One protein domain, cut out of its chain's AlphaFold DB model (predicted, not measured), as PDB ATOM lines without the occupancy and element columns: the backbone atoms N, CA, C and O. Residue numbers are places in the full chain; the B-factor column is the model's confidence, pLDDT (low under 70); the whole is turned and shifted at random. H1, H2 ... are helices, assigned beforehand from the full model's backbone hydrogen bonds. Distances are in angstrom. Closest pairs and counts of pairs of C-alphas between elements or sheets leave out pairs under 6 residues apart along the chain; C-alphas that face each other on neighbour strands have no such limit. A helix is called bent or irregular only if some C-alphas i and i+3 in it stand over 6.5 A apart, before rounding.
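This is residues 466 to 479, 491 to 552 and 579 to 618 of the 903 residues of the protein "Hypothetical protein" of Polarella glacialis (UniProt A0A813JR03). Two long helices, H4 and H5, make the core as a V, meeting through the first half of H4 and spreading toward its other end. H3, with H1 beside it, packs on one side of the V and H2 lies at a corner there; on the other side are H6, at the first part of H5, and long H7, with the stretch 579 to 588 between H4 and H7. The last residues, 612 to 618, stick out. The 116 printed residues hold seven named helices, H1 to H7 in chain order, and no named strand: all helix. The whole is compact, with a radius of gyration of the C-alphas of 14.2 A and spans of 42 by 32 by 30 A.

Start at Ala 466 and find C-alpha 475 at (178.555, 197.927, 68.859), where H1, residues 475 to 479, begins. Beyond the first cut come H2, residues 491 to 496, and H3, residues 499 to 506. H4, residues 510 to 525, begins at C-alpha 510 at (178.590, 194.414, 78.236) and measures 22.3 A. H5, residues 535 to 549, measures 20.9 A and is irregular, but only just: C-alphas 537 and 540 are 6.7 A apart. After the second cut look for H6, residues 589 to 594, and H7, residues 597 to 613, which runs 24.0 A to C-alpha 613 at (176.232, 205.581, 96.867).

Look first at the hairpin of H4 and H5: they touch, with residues 510 to 517 alone of H4, and their closest C-alphas, of Pro 510 and Val 545, are 4.2 A apart. They run opposite ways at a steep tilt of 41 degrees. H3 touches H5, at Ala 504 and Lys 537, 5.3 A between these closest C-alphas. H3 and H4, also a hairpin, only just touch, with 3 pairs of C-alphas within 8 A, the closest those of Cys 503 and Val 516 at 7.6 A. H1 touches H4, closest at C-alphas 479 and 512, 5.2 A. H2 touches no helix. H6 touches H5, closest at C-alphas 539 and 594, 5.2 A, at a steep tilt of 64 degrees. H7 is close to H6 but not clearly touching, at 7.5 A between C-alphas 591 and 600. Every O i to N i+4 pair is within hydrogen-bond range in H1, H2, H3, H4, H6 and H7; in H5, 9 of 11 are.

The C-alphas farthest apart, of Ala 466 and Ser 616, are 43.7 A apart. Residues 480 to 490 and 553 to 578 are not printed, leaving gaps of 14.7 A and 17.3 A between C-alphas. Of the links printed whole, none is long. Confidence is under 70 at residues 466 to 470 and 613 to 618.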
ATOM      1  N   ALA A 466     163.342 202.684  55.351       60.59
ATOM      2  CA  ALA A 466     164.322 202.054  56.226       60.59
ATOM      3  C   ALA A 466     165.543 202.972  56.381       60.59
ATOM      4  O   ALA A 466     166.061 203.490  55.394       60.59
ATOM      5  N   LEU A 467     165.985 203.224  57.616       64.12
ATOM      6  CA  LEU A 467     167.193 204.021  57.853       64.12
ATOM      7  C   LEU A 467     168.398 203.332  57.193       64.12
ATOM      8  O   LEU A 467     168.520 202.112  57.324       64.12
ATOM      9  N   PRO A 468     169.347 204.080  56.594       65.00
ATOM     10  CA  PRO A 468     170.518 203.532  55.913       65.00
ATOM     11  C   PRO A 468     171.562 203.061  56.934       65.00
ATOM     12  O   PRO A 468     172.759 203.217  56.762       65.00
ATOM     13  N   LEU A 469     171.117 202.510  58.059       66.00
ATOM     14  CA  LEU A 469     171.983 201.951  59.075       66.00
ATOM     15  C   LEU A 469     172.382 200.517  58.725       66.00
ATOM     16  O   LEU A 469     173.070 199.927  59.537       66.00
ATOM     17  N   HIS A 470     171.956 199.946  57.591       66.56
ATOM     18  CA  HIS A 470     172.130 198.528  57.241       66.56
ATOM     19  C   HIS A 470     173.589 198.057  57.130       66.56
ATOM     20  O   HIS A 470     173.838 196.863  57.288       66.56
ATOM     21  N   GLU A 471     174.547 198.963  56.921       73.38
ATOM     22  CA  GLU A 471     175.975 198.633  56.988       73.38
ATOM     23  C   GLU A 471     176.398 198.220  58.412       73.38
ATOM     24  O   GLU A 471     175.719 198.505  59.406       73.38
ATOM     25  N   THR A 472     177.517 197.504  58.517       82.75
ATOM     26  CA  THR A 472     178.061 197.014  59.789       82.75
ATOM     27  C   THR A 472     178.511 198.186  60.661       82.75
ATOM     28  O   THR A 472     179.608 198.715  60.496       82.75
ATOM     29  N   LEU A 473     177.641 198.604  61.579       89.44
ATOM     30  CA  LEU A 473     177.968 199.540  62.648       89.44
ATOM     31  C   LEU A 473     178.740 198.814  63.748       89.44
ATOM     32  O   LEU A 473     178.425 197.666  64.066       89.44
ATOM     33  N   ASP A 474     179.694 199.505  64.364       94.44
ATOM     34  CA  ASP A 474     180.294 199.044  65.611       94.44
ATOM     35  C   ASP A 474     179.249 199.000  66.744       94.44
ATOM     36  O   ASP A 474     178.244 199.725  66.724       94.44
ATOM     37  N   GLU A 475     179.485 198.142  67.743       95.12
ATOM     38  CA  GLU A 475     178.555 197.927  68.859       95.12
ATOM     39  C   GLU A 475     178.224 199.237  69.594       95.12
ATOM     40  O   GLU A 475     177.059 199.508  69.899       95.12
ATOM     41  N   ALA A 476     179.218 200.099  69.825       94.50
ATOM     42  CA  ALA A 476     179.027 201.346  70.559       94.50
ATOM     43  C   ALA A 476     178.135 202.335  69.793       94.50
ATOM     44  O   ALA A 476     177.192 202.889  70.369       94.50
ATOM     45  N   SER A 477     178.369 202.525  68.491       92.75
ATOM     46  CA  SER A 477     177.530 203.381  67.644       92.75
ATOM     47  C   SER A 477     176.088 202.869  67.560       92.75
ATOM     48  O   SER A 477     175.147 203.660  67.675       92.75
ATOM     49  N   LEU A 478     175.887 201.554  67.398       94.56
ATOM     50  CA  LEU A 478     174.553 200.953  67.301       94.56
ATOM     51  C   LEU A 478     173.771 201.075  68.622       94.56
ATOM     52  O   LEU A 478     172.611 201.504  68.625       94.56
ATOM     53  N   ALA A 479     174.411 200.764  69.750       95.81
ATOM     54  CA  ALA A 479     173.814 200.917  71.073       95.81
ATOM     55  C   ALA A 479     173.508 202.389  71.392       95.81
ATOM     56  O   ALA A 479     172.406 202.723  71.836       95.81
ATOM     57  N   PRO A 491     159.804 205.252  68.337       93.75
ATOM     58  CA  PRO A 491     159.729 203.805  68.132       93.75
ATOM     59  C   PRO A 491     159.640 203.407  66.654       93.75
ATOM     60  O   PRO A 491     160.180 202.382  66.267       93.75
ATOM     61  N   GLN A 492     159.045 204.249  65.802       89.69
ATOM     62  CA  GLN A 492     158.899 203.956  64.372       89.69
ATOM     63  C   GLN A 492     160.248 203.895  63.649       89.69
ATOM     64  O   GLN A 492     160.408 203.108  62.725       89.69
ATOM     65  N   LEU A 493     161.212 204.729  64.056       88.19
ATOM     66  CA  LEU A 493     162.559 204.710  63.484       88.19
ATOM     67  C   LEU A 493     163.345 203.487  63.963       88.19
ATOM     68  O   LEU A 493     164.113 202.916  63.196       88.19
ATOM     69  N   VAL A 494     163.118 203.064  65.211       92.25
ATOM     70  CA  VAL A 494     163.688 201.822  65.748       92.25
ATOM     71  C   VAL A 494     163.168 200.613  64.975       92.25
ATOM     72  O   VAL A 494     163.971 199.780  64.565       92.25
ATOM     73  N   ASP A 495     161.859 200.562  64.714       92.12
ATOM     74  CA  ASP A 495     161.227 199.499  63.926       92.12
ATOM     75  C   ASP A 495     161.716 199.495  62.474       92.12
ATOM     76  O   ASP A 495     162.119 198.452  61.960       92.12
ATOM     77  N   ALA A 496     161.756 200.666  61.827       86.00
ATOM     78  CA  ALA A 496     162.194 200.801  60.436       86.00
ATOM     79  C   ALA A 496     163.656 200.376  60.220       86.00
ATOM     80  O   ALA A 496     164.013 199.936  59.133       86.00
ATOM     81  N   ALA A 497     164.498 200.509  61.246       87.81
ATOM     82  CA  ALA A 497     165.900 200.094  61.216       87.81
ATOM     83  C   ALA A 497     166.154 198.722  61.870       87.81
ATOM     84  O   ALA A 497     167.304 198.276  61.905       87.81
ATOM     85  N   SER A 498     165.106 198.093  62.419       92.56
ATOM     86  CA  SER A 498     165.152 196.839  63.185       92.56
ATOM     87  C   SER A 498     166.302 196.805  64.205       92.56
ATOM     88  O   SER A 498     167.091 195.857  64.248       92.56
ATOM     89  N   LEU A 499     166.465 197.888  64.977       93.81
ATOM     90  CA  LEU A 499     167.665 198.069  65.803       93.81
ATOM     91  C   LEU A 499     167.803 197.018  66.903       93.81
ATOM     92  O   LEU A 499     168.920 196.579  67.144       93.81
ATOM     93  N   PHE A 500     166.719 196.574  67.545       96.94
ATOM     94  CA  PHE A 500     166.808 195.538  68.579       96.94
ATOM     95  C   PHE A 500     167.191 194.191  67.975       96.94
ATOM     96  O   PHE A 500     168.054 193.508  68.521       96.94
ATOM     97  N   SER A 501     166.631 193.841  66.815       96.00
ATOM     98  CA  SER A 501     167.041 192.641  66.079       96.00
ATOM     99  C   SER A 501     168.517 192.671  65.682       96.00
ATOM    100  O   SER A 501     169.188 191.643  65.741       96.00
ATOM    101  N   ARG A 502     169.040 193.841  65.308       94.31
ATOM    102  CA  ARG A 502     170.453 194.010  64.949       94.31
ATOM    103  C   ARG A 502     171.375 194.001  66.160       94.31
ATOM    104  O   ARG A 502     172.407 193.344  66.112       94.31
ATOM    105  N   CYS A 503     170.993 194.672  67.243       96.12
ATOM    106  CA  CYS A 503     171.713 194.599  68.510       96.12
ATOM    107  C   CYS A 503     171.817 193.142  68.974       96.12
ATOM    108  O   CYS A 503     172.907 192.689  69.291       96.12
ATOM    109  N   ALA A 504     170.725 192.376  68.911       96.62
ATOM    110  CA  ALA A 504     170.727 190.959  69.276       96.62
ATOM    111  C   ALA A 504     171.740 190.118  68.478       96.62
ATOM    112  O   ALA A 504     172.246 189.129  68.990       96.62
ATOM    113  N   ALA A 505     172.013 190.491  67.224       95.62
ATOM    114  CA  ALA A 505     172.927 189.761  66.348       95.62
ATOM    115  C   ALA A 505     174.406 190.144  66.533       95.62
ATOM    116  O   ALA A 505     175.278 189.357  66.173       95.62
ATOM    117  N   VAL A 506     174.694 191.354  67.029       95.12
ATOM    118  CA  VAL A 506     176.053 191.929  67.020       95.12
ATOM    119  C   VAL A 506     176.608 192.183  68.423       95.12
ATOM    120  O   VAL A 506     177.820 192.142  68.584       95.12
ATOM    121  N   MET A 507     175.767 192.437  69.431       96.38
ATOM    122  CA  MET A 507     176.225 192.805  70.776       96.38
ATOM    123  C   MET A 507     176.947 191.642  71.454       96.38
ATOM    124  O   MET A 507     176.352 190.594  71.697       96.38
ATOM    125  N   LYS A 508     178.210 191.868  71.813       95.44
ATOM    126  CA  LYS A 508     179.027 190.945  72.611       95.44
ATOM    127  C   LYS A 508     179.563 191.619  73.863       95.44
ATOM    128  O   LYS A 508     179.764 190.969  74.882       95.44
ATOM    129  N   SER A 509     179.793 192.926  73.793       94.69
ATOM    130  CA  SER A 509     180.371 193.697  74.883       94.69
ATOM    131  C   SER A 509     179.302 194.173  75.885       94.69
ATOM    132  O   SER A 509     178.228 194.644  75.489       94.69
ATOM    133  N   PRO A 510     179.581 194.107  77.204       94.62
ATOM    134  CA  PRO A 510     178.590 194.414  78.236       94.62
ATOM    135  C   PRO A 510     178.173 195.892  78.236       94.62
ATOM    136  O   PRO A 510     177.005 196.203  78.443       94.62
ATOM    137  N   GLY A 511     179.095 196.824  77.964       93.75
ATOM    138  CA  GLY A 511     178.811 198.267  77.994       93.75
ATOM    139  C   GLY A 511     177.732 198.706  76.986       93.75
ATOM    140  O   GLY A 511     176.695 199.238  77.393       93.75
ATOM    141  N   PRO A 512     177.928 198.477  75.677       95.81
ATOM    142  CA  PRO A 512     176.903 198.686  74.655       95.81
ATOM    143  C   PRO A 512     175.600 197.926  74.933       95.81
ATOM    144  O   PRO A 512     174.518 198.503  74.797       95.81
ATOM    145  N   ALA A 513     175.678 196.678  75.405       96.88
ATOM    146  CA  ALA A 513     174.498 195.889  75.748       96.88
ATOM    147  C   ALA A 513     173.647 196.551  76.855       96.88
ATOM    148  O   ALA A 513     172.430 196.684  76.700       96.88
ATOM    149  N   VAL A 514     174.274 197.086  77.910       96.50
ATOM    150  CA  VAL A 514     173.602 197.866  78.971       96.50
ATOM    151  C   VAL A 514     172.840 199.060  78.397       96.50
ATOM    152  O   VAL A 514     171.690 199.298  78.771       96.50
ATOM    153  N   ALA A 515     173.440 199.800  77.460       95.75
ATOM    154  CA  ALA A 515     172.787 200.949  76.832       95.75
ATOM    155  C   ALA A 515     171.542 200.545  76.018       95.75
ATOM    156  O   ALA A 515     170.545 201.273  76.018       95.75
ATOM    157  N   VAL A 516     171.557 199.375  75.367       97.56
ATOM    158  CA  VAL A 516     170.388 198.842  74.644       97.56
ATOM    159  C   VAL A 516     169.287 198.388  75.608       97.56
ATOM    160  O   VAL A 516     168.111 198.666  75.361       97.56
ATOM    161  N   LEU A 517     169.637 197.750  76.730       97.69
ATOM    162  CA  LEU A 517     168.664 197.380  77.766       97.69
ATOM    163  C   LEU A 517     168.026 198.618  78.416       97.69
ATOM    164  O   LEU A 517     166.814 198.649  78.643       97.69
ATOM    165  N   GLU A 518     168.799 199.682  78.632       97.12
ATOM    166  CA  GLU A 518     168.263 200.961  79.107       97.12
ATOM    167  C   GLU A 518     167.295 201.575  78.076       97.12
ATOM    168  O   GLU A 518     166.219 202.062  78.431       97.12
ATOM    169  N   ALA A 519     167.611 201.477  76.780       97.31
ATOM    170  CA  ALA A 519     166.724 201.907  75.700       97.31
ATOM    171  C   ALA A 519     165.387 201.139  75.708       97.31
ATOM    172  O   ALA A 519     164.315 201.746  75.603       97.31
ATOM    173  N   ALA A 520     165.442 199.814  75.878       97.88
ATOM    174  CA  ALA A 520     164.261 198.960  76.015       97.88
ATOM    175  C   ALA A 520     163.393 199.388  77.208       97.88
ATOM    176  O   ALA A 520     162.176 199.552  77.067       97.88
ATOM    177  N   ALA A 521     164.019 199.637  78.361       97.38
ATOM    178  CA  ALA A 521     163.335 200.083  79.568       97.38
ATOM    179  C   ALA A 521     162.592 201.409  79.354       97.38
ATOM    180  O   ALA A 521     161.418 201.524  79.710       97.38
ATOM    181  N   ILE A 522     163.238 202.390  78.709       96.56
ATOM    182  CA  ILE A 522     162.628 203.693  78.403       96.56
ATOM    183  C   ILE A 522     161.377 203.517  77.533       96.56
ATOM    184  O   ILE A 522     160.330 204.097  77.832       96.56
ATOM    185  N   PHE A 523     161.435 202.696  76.482       97.31
ATOM    186  CA  PHE A 523     160.276 202.458  75.618       97.31
ATOM    187  C   PHE A 523     159.113 201.767  76.338       97.31
ATOM    188  O   PHE A 523     157.959 202.161  76.146       97.31
ATOM    189  N   VAL A 524     159.400 200.770  77.179       97.00
ATOM    190  CA  VAL A 524     158.374 200.047  77.951       97.00
ATOM    191  C   VAL A 524     157.737 200.941  79.004       97.00
ATOM    192  O   VAL A 524     156.513 200.981  79.127       97.00
ATOM    193  N   LEU A 525     158.545 201.677  79.764       96.00
ATOM    194  CA  LEU A 525     158.043 202.555  80.817       96.00
ATOM    195  C   LEU A 525     157.253 203.726  80.224       96.00
ATOM    196  O   LEU A 525     156.274 204.156  80.825       96.00
ATOM    197  N   THR A 526     157.592 204.209  79.025       95.06
ATOM    198  CA  THR A 526     156.841 205.278  78.338       95.06
ATOM    199  C   THR A 526     155.639 204.802  77.511       95.06
ATOM    200  O   THR A 526     154.995 205.635  76.871       95.06
ATOM    201  N   ASP A 527     155.299 203.506  77.551       94.69
ATOM    202  CA  ASP A 527     154.241 202.860  76.751       94.69
ATOM    203  C   ASP A 527     154.350 203.167  75.244       94.69
ATOM    204  O   ASP A 527     153.357 203.335  74.534       94.69
ATOM    205  N   ARG A 528     155.583 203.268  74.738       93.50
ATOM    206  CA  ARG A 528     155.895 203.534  73.326       93.50
ATOM    207  C   ARG A 528     156.766 202.425  72.765       93.50
ATOM    208  O   ARG A 528     157.807 202.683  72.174       93.50
ATOM    209  N   ARG A 529     156.345 201.186  73.000       95.62
ATOM    210  CA  ARG A 529     157.081 199.978  72.635       95.62
ATOM    211  C   ARG A 529     157.209 199.846  71.103       95.62
ATOM    212  O   ARG A 529     156.172 199.765  70.445       95.62
ATOM    213  N   PRO A 530     158.436 199.804  70.549       96.12
ATOM    214  CA  PRO A 530     158.677 199.400  69.164       96.12
ATOM    215  C   PRO A 530     158.210 197.957  68.939       96.12
ATOM    216  O   PRO A 530     158.294 197.132  69.850       96.12
ATOM    217  N   GLN A 531     157.729 197.639  67.742       95.88
ATOM    218  CA  GLN A 531     157.375 196.270  67.352       95.88
ATOM    219  C   GLN A 531     158.583 195.325  67.386       95.88
ATOM    220  O   GLN A 531     158.438 194.169  67.772       95.88
ATOM    221  N   ASP A 532     159.771 195.829  67.051       95.69
ATOM    222  CA  ASP A 532     161.033 195.080  67.081       95.69
ATOM    223  C   ASP A 532     161.500 194.755  68.517       95.69
ATOM    224  O   ASP A 532     162.332 193.874  68.736       95.69
ATOM    225  N   LEU A 533     160.937 195.424  69.534       97.31
ATOM    226  CA  LEU A 533     161.257 195.176  70.938       97.31
ATOM    227  C   LEU A 533     160.497 193.952  71.469       97.31
ATOM    228  O   LEU A 533     159.433 194.074  72.087       97.31
ATOM    229  N   VAL A 534     161.062 192.762  71.271       97.00
ATOM    230  CA  VAL A 534     160.535 191.483  71.779       97.00
ATOM    231  C   VAL A 534     161.550 190.758  72.664       97.00
ATOM    232  O   VAL A 534     162.756 190.899  72.482       97.00
ATOM    233  N   ALA A 535     161.054 189.963  73.618       97.12
ATOM    234  CA  ALA A 535     161.874 189.284  74.626       97.12
ATOM    235  C   ALA A 535     162.988 188.425  74.007       97.12
ATOM    236  O   ALA A 535     164.137 188.511  74.425       97.12
ATOM    237  N   SER A 536     162.678 187.688  72.937       97.06
ATOM    238  CA  SER A 536     163.639 186.827  72.238       97.06
ATOM    239  C   SER A 536     164.814 187.578  71.603       97.06
ATOM    240  O   SER A 536     165.845 186.971  71.346       97.06
ATOM    241  N   LYS A 537     164.681 188.886  71.338       97.62
ATOM    242  CA  LYS A 537     165.782 189.728  70.840       97.62
ATOM    243  C   LYS A 537     166.615 190.326  71.971       97.62
ATOM    244  O   LYS A 537     167.726 190.775  71.727       97.62
ATOM    245  N   LEU A 538     166.105 190.334  73.200       97.69
ATOM    246  CA  LEU A 538     166.844 190.836  74.354       97.69
ATOM    247  C   LEU A 538     167.690 189.761  75.033       97.69
ATOM    248  O   LEU A 538     168.685 190.124  75.644       97.69
ATOM    249  N   VAL A 539     167.348 188.475  74.896       97.19
ATOM    250  CA  VAL A 539     168.097 187.368  75.527       97.19
ATOM    251  C   VAL A 539     169.607 187.427  75.228       97.19
ATOM    252  O   VAL A 539     170.364 187.506  76.192       97.19
ATOM    253  N   PRO A 540     170.078 187.547  73.966       97.44
ATOM    254  CA  PRO A 540     171.522 187.621  73.692       97.44
ATOM    255  C   PRO A 540     172.194 188.862  74.301       97.44
ATOM    256  O   PRO A 540     173.363 188.850  74.672       97.44
ATOM    257  N   ILE A 541     171.441 189.957  74.427       97.50
ATOM    258  CA  ILE A 541     171.927 191.220  74.993       97.50
ATOM    259  C   ILE A 541     172.061 191.092  76.517       97.50
ATOM    260  O   ILE A 541     173.033 191.569  77.095       97.50
ATOM    261  N   VAL A 542     171.102 190.430  77.169       97.06
ATOM    262  CA  VAL A 542     171.144 190.103  78.601       97.06
ATOM    263  C   VAL A 542     172.324 189.180  78.902       97.06
ATOM    264  O   VAL A 542     173.070 189.447  79.845       97.06
ATOM    265  N   GLU A 543     172.531 188.148  78.083       96.06
ATOM    266  CA  GLU A 543     173.664 187.223  78.193       96.06
ATOM    267  C   GLU A 543     175.007 187.951  78.072       96.06
ATOM    268  O   GLU A 543     175.890 187.716  78.891       96.06
ATOM    269  N   ALA A 544     175.146 188.901  77.139       95.50
ATOM    270  CA  ALA A 544     176.360 189.710  77.000       95.50
ATOM    271  C   ALA A 544     176.676 190.546  78.259       95.50
ATOM    272  O   ALA A 544     177.833 190.645  78.671       95.50
ATOM    273  N   VAL A 545     175.659 191.130  78.910       96.12
ATOM    274  CA  VAL A 545     175.846 191.857  80.182       96.12
ATOM    275  C   VAL A 545     176.217 190.899  81.314       96.12
ATOM    276  O   VAL A 545     177.114 191.201  82.099       96.12
ATOM    277  N   TRP A 546     175.543 189.751  81.396       94.75
ATOM    278  CA  TRP A 546     175.778 188.750  82.435       94.75
ATOM    279  C   TRP A 546     177.172 188.120  82.344       94.75
ATOM    280  O   TRP A 546     177.865 188.014  83.355       94.75
ATOM    281  N   ALA A 547     177.602 187.763  81.133       92.94
ATOM    282  CA  ALA A 547     178.928 187.224  80.855       92.94
ATOM    283  C   ALA A 547     180.033 188.211  81.259       92.94
ATOM    284  O   ALA A 547     180.982 187.833  81.937       92.94
ATOM    285  N   GLY A 548     179.870 189.501  80.933       91.69
ATOM    286  CA  GLY A 548     180.829 190.534  81.327       91.69
ATOM    287  C   GLY A 548     180.948 190.742  82.842       91.69
ATOM    288  O   GLY A 548     181.998 191.160  83.316       91.69
ATOM    289  N   GLN A 549     179.898 190.447  83.615       90.88
ATOM    290  CA  GLN A 549     179.922 190.549  85.082       90.88
ATOM    291  C   GLN A 549     180.553 189.333  85.765       90.88
ATOM    292  O   GLN A 549     181.018 189.456  86.898       90.88
ATOM    293  N   ASN A 550     180.582 188.183  85.088       91.25
ATOM    294  CA  ASN A 550     181.071 186.917  85.625       91.25
ATOM    295  C   ASN A 550     182.152 186.331  84.699       91.25
ATOM    296  O   ASN A 550     181.928 185.280  84.097       91.25
ATOM    297  N   PRO A 551     183.319 186.993  84.572       84.56
ATOM    298  CA  PRO A 551     184.394 186.512  83.701       84.56
ATOM    299  C   PRO A 551     184.884 185.113  84.106       84.56
ATOM    300  O   PRO A 551     185.272 184.329  83.247       84.56
ATOM    301  N   ASP A 552     184.781 184.778  85.397       84.94
ATOM    302  CA  ASP A 552     185.214 183.500  85.972       84.94
ATOM    303  C   ASP A 552     184.397 182.294  85.438       84.94
ATOM    304  O   ASP A 552     184.831 181.159  85.566       84.94
ATOM    305  N   ALA A 579     179.092 198.387  84.326       84.62
ATOM    306  CA  ALA A 579     177.817 199.082  84.397       84.62
ATOM    307  C   ALA A 579     176.664 198.063  84.401       84.62
ATOM    308  O   ALA A 579     176.660 197.110  83.627       84.62
ATOM    309  N   VAL A 580     175.678 198.274  85.269       92.88
ATOM    310  CA  VAL A 580     174.438 197.486  85.350       92.88
ATOM    311  C   VAL A 580     173.310 198.312  84.721       92.88
ATOM    312  O   VAL A 580     173.295 199.533  84.919       92.88
ATOM    313  N   PRO A 581     172.366 197.716  83.963       94.19
ATOM    314  CA  PRO A 581     171.250 198.477  83.416       94.19
ATOM    315  C   PRO A 581     170.345 198.973  84.543       94.19
ATOM    316  O   PRO A 581     169.897 198.209  85.395       94.19
ATOM    317  N   ARG A 582     170.074 200.277  84.543       94.56
ATOM    318  CA  ARG A 582     169.504 200.980  85.693       94.56
ATOM    319  C   ARG A 582     167.987 200.846  85.752       94.56
ATOM    320  O   ARG A 582     167.425 200.591  86.815       94.56
ATOM    321  N   LEU A 583     167.308 201.064  84.628       95.81
ATOM    322  CA  LEU A 583     165.845 201.030  84.548       95.81
ATOM    323  C   LEU A 583     165.314 199.659  84.118       95.81
ATOM    324  O   LEU A 583     164.180 199.310  84.452       95.81
ATOM    325  N   PHE A 584     166.117 198.885  83.385       97.06
ATOM    326  CA  PHE A 584     165.695 197.613  82.797       97.06
ATOM    327  C   PHE A 584     165.148 196.586  83.797       97.06
ATOM    328  O   PHE A 584     164.067 196.059  83.506       97.06
ATOM    329  N   PRO A 585     165.762 196.366  84.984       96.50
ATOM    330  CA  PRO A 585     165.250 195.406  85.966       96.50
ATOM    331  C   PRO A 585     163.820 195.705  86.434       96.50
ATOM    332  O   PRO A 585     163.142 194.846  86.982       96.50
ATOM    333  N   PHE A 586     163.333 196.924  86.195       95.00
ATOM    334  CA  PHE A 586     162.017 197.392  86.622       95.00
ATOM    335  C   PHE A 586     161.028 197.572  85.464       95.00
ATOM    336  O   PHE A 586     159.987 198.214  85.618       95.00
ATOM    337  N   SER A 587     161.334 197.004  84.295       94.06
ATOM    338  CA  SER A 587     160.463 197.044  83.114       94.06
ATOM    339  C   SER A 587     159.334 195.993  83.131       94.06
ATOM    340  O   SER A 587     158.585 195.877  82.159       94.06
ATOM    341  N   GLY A 588     159.153 195.284  84.254       94.50
ATOM    342  CA  GLY A 588     158.078 194.313  84.485       94.50
ATOM    343  C   GLY A 588     158.231 193.066  83.617       94.50
ATOM    344  O   GLY A 588     159.341 192.577  83.425       94.50
ATOM    345  N   ASN A 589     157.122 192.605  83.033       95.56
ATOM    346  CA  ASN A 589     157.054 191.352  82.273       95.56
ATOM    347  C   ASN A 589     158.134 191.212  81.186       95.56
ATOM    348  O   ASN A 589     158.515 190.093  80.861       95.56
ATOM    349  N   LEU A 590     158.614 192.314  80.587       94.31
ATOM    350  CA  LEU A 590     159.665 192.225  79.570       94.31
ATOM    351  C   LEU A 590     160.981 191.720  80.176       94.31
ATOM    352  O   LEU A 590     161.536 190.759  79.650       94.31
ATOM    353  N   ALA A 591     161.437 192.317  81.278       94.88
ATOM    354  CA  ALA A 591     162.636 191.880  81.991       94.88
ATOM    355  C   ALA A 591     162.489 190.435  82.484       94.88
ATOM    356  O   ALA A 591     163.324 189.594  82.168       94.88
ATOM    357  N   GLU A 592     161.372 190.119  83.146       96.56
ATOM    358  CA  GLU A 592     161.086 188.769  83.659       96.56
ATOM    359  C   GLU A 592     161.084 187.699  82.556       96.56
ATOM    360  O   GLU A 592     161.466 186.558  82.792       96.56
ATOM    361  N   SER A 593     160.677 188.058  81.333       94.81
ATOM    362  CA  SER A 593     160.605 187.120  80.205       94.81
ATOM    363  C   SER A 593     161.940 186.826  79.512       94.81
ATOM    364  O   SER A 593     162.001 185.894  78.714       94.81
ATOM    365  N   CYS A 594     162.984 187.624  79.749       95.00
ATOM    366  CA  CYS A 594     164.270 187.487  79.048       95.00
ATOM    367  C   CYS A 594     165.487 187.458  79.973       95.00
ATOM    368  O   CYS A 594     166.612 187.355  79.490       95.00
ATOM    369  N   THR A 595     165.287 187.548  81.286       94.81
ATOM    370  CA  THR A 595     166.368 187.531  82.268       94.81
ATOM    371  C   THR A 595     165.990 186.614  83.429       94.81
ATOM    372  O   THR A 595     164.887 186.748  83.968       94.81
ATOM    373  N   PRO A 596     166.874 185.690  83.847       96.25
ATOM    374  CA  PRO A 596     166.636 184.886  85.037       96.25
ATOM    375  C   PRO A 596     166.389 185.774  86.262       96.25
ATOM    376  O   PRO A 596     167.016 186.823  86.424       96.25
ATOM    377  N   ARG A 597     165.479 185.350  87.142       96.44
ATOM    378  CA  ARG A 597     165.056 186.151  88.298       96.44
ATOM    379  C   ARG A 597     166.219 186.540  89.213       96.44
ATOM    380  O   ARG A 597     166.294 187.685  89.631       96.44
ATOM    381  N   GLU A 598     167.156 185.627  89.442       96.00
ATOM    382  CA  GLU A 598     168.351 185.869  90.263       96.00
ATOM    383  C   GLU A 598     169.225 186.998  89.694       96.00
ATOM    384  O   GLU A 598     169.697 187.866  90.428       96.00
ATOM    385  N   VAL A 599     169.377 187.036  88.365       94.94
ATOM    386  CA  VAL A 599     170.118 188.089  87.658       94.94
ATOM    387  C   VAL A 599     169.388 189.427  87.779       94.94
ATOM    388  O   VAL A 599     170.019 190.448  88.050       94.94
ATOM    389  N   LEU A 600     168.058 189.434  87.629       95.50
ATOM    390  CA  LEU A 600     167.248 190.644  87.805       95.50
ATOM    391  C   LEU A 600     167.322 191.193  89.226       95.50
ATOM    392  O   LEU A 600     167.485 192.401  89.389       95.50
ATOM    393  N   ASP A 601     167.222 190.327  90.233       95.44
ATOM    394  CA  ASP A 601     167.297 190.714  91.640       95.44
ATOM    395  C   ASP A 601     168.691 191.276  91.969       95.44
ATOM    396  O   ASP A 601     168.801 192.332  92.598       95.44
ATOM    397  N   SER A 602     169.752 190.650  91.443       94.88
ATOM    398  CA  SER A 602     171.129 191.156  91.532       94.88
ATOM    399  C   SER A 602     171.281 192.533  90.874       94.88
ATOM    400  O   SER A 602     171.764 193.481  91.498       94.88
ATOM    401  N   TRP A 603     170.793 192.706  89.640       95.00
ATOM    402  CA  TRP A 603     170.852 193.989  88.937       95.00
ATOM    403  C   TRP A 603     170.018 195.074  89.612       95.00
ATOM    404  O   TRP A 603     170.434 196.236  89.660       95.00
ATOM    405  N   ALA A 604     168.855 194.720  90.155       94.50
ATOM    406  CA  ALA A 604     168.004 195.628  90.908       94.50
ATOM    407  C   ALA A 604     168.691 196.094  92.199       94.50
ATOM    408  O   ALA A 604     168.677 197.295  92.490       94.50
ATOM    409  N   ALA A 605     169.329 195.178  92.934       93.69
ATOM    410  CA  ALA A 605     170.098 195.488  94.136       93.69
ATOM    411  C   ALA A 605     171.319 196.363  93.818       93.69
ATOM    412  O   ALA A 605     171.505 197.403  94.448       93.69
ATOM    413  N   ALA A 606     172.099 196.012  92.790       91.88
ATOM    414  CA  ALA A 606     173.257 196.789  92.351       91.88
ATOM    415  C   ALA A 606     172.863 198.197  91.872       91.88
ATOM    416  O   ALA A 606     173.506 199.190  92.223       91.88
ATOM    417  N   SER A 607     171.761 198.315  91.126       90.19
ATOM    418  CA  SER A 607     171.241 199.612  90.681       90.19
ATOM    419  C   SER A 607     170.753 200.464  91.856       90.19
ATOM    420  O   SER A 607     170.979 201.675  91.868       90.19
ATOM    421  N   ALA A 608     170.133 199.848  92.869       89.19
ATOM    422  CA  ALA A 608     169.712 200.541  94.084       89.19
ATOM    423  C   ALA A 608     170.902 201.003  94.939       89.19
ATOM    424  O   ALA A 608     170.932 202.155  95.378       89.19
ATOM    425  N   ALA A 609     171.919 200.152  95.099       88.81
ATOM    426  CA  ALA A 609     173.164 200.483  95.789       88.81
ATOM    427  C   ALA A 609     173.946 201.595  95.071       88.81
ATOM    428  O   ALA A 609     174.547 202.460  95.707       88.81
ATOM    429  N   THR A 610     173.897 201.629  93.738       84.56
ATOM    430  CA  THR A 610     174.483 202.725  92.957       84.56
ATOM    431  C   THR A 610     173.723 204.030  93.205       84.56
ATOM    432  O   THR A 610     174.339 205.083  93.361       84.56
ATOM    433  N   GLY A 611     172.390 203.972  93.303       77.38
ATOM    434  CA  GLY A 611     171.543 205.123  93.615       77.38
ATOM    435  C   GLY A 611     171.872 205.767  94.964       77.38
ATOM    436  O   GLY A 611     171.999 206.990  95.030       77.38
ATOM    437  N   THR A 612     172.086 204.959  96.007       75.56
ATOM    438  CA  THR A 612     172.418 205.426  97.367       75.56
ATOM    439  C   THR A 612     173.858 205.928  97.478       75.56
ATOM    440  O   THR A 612     174.104 206.981  98.062       75.56
ATOM    441  N   SER A 613     174.805 205.222  96.855       67.31
ATOM    442  CA  SER A 613     176.232 205.581  96.867       67.31
ATOM    443  C   SER A 613     176.533 206.816  96.010       67.31
ATOM    444  O   SER A 613     177.520 207.515  96.229       67.31
ATOM    445  N   SER A 614     175.672 207.118  95.033       52.84
ATOM    446  CA  SER A 614     175.823 208.270  94.137       52.84
ATOM    447  C   SER A 614     175.480 209.629  94.757       52.84
ATOM    448  O   SER A 614     175.572 210.632  94.055       52.84
ATOM    449  N   SER A 615     175.163 209.723  96.057       47.38
ATOM    450  CA  SER A 615     175.127 211.036  96.728       47.38
ATOM    451  C   SER A 615     176.502 211.732  96.716       47.38
ATOM    452  O   SER A 615     176.562 212.956  96.794       47.38
ATOM    453  N   SER A 616     177.596 210.978  96.514       38.25
ATOM    454  CA  SER A 616     178.965 211.491  96.339       38.25
ATOM    455  C   SER A 616     179.504 211.407  94.901       38.25
ATOM    456  O   SER A 616     180.544 211.995  94.605       38.25
ATOM    457  N   ARG A 617     178.816 210.718  93.973       37.94
ATOM    458  CA  ARG A 617     179.249 210.567  92.572       37.94
ATOM    459  C   ARG A 617     178.275 211.275  91.622       37.94
ATOM    460  O   ARG A 617     177.103 210.905  91.564       37.94
ATOM    461  N   PRO A 618     178.733 212.262  90.830       39.59
ATOM    462  CA  PRO A 618     177.868 213.040  89.954       39.59
ATOM    463  C   PRO A 618     177.210 212.116  88.924       39.59
ATOM    464  O   PRO A 618     177.898 211.572  88.061       39.59
TER     465      PRO A 618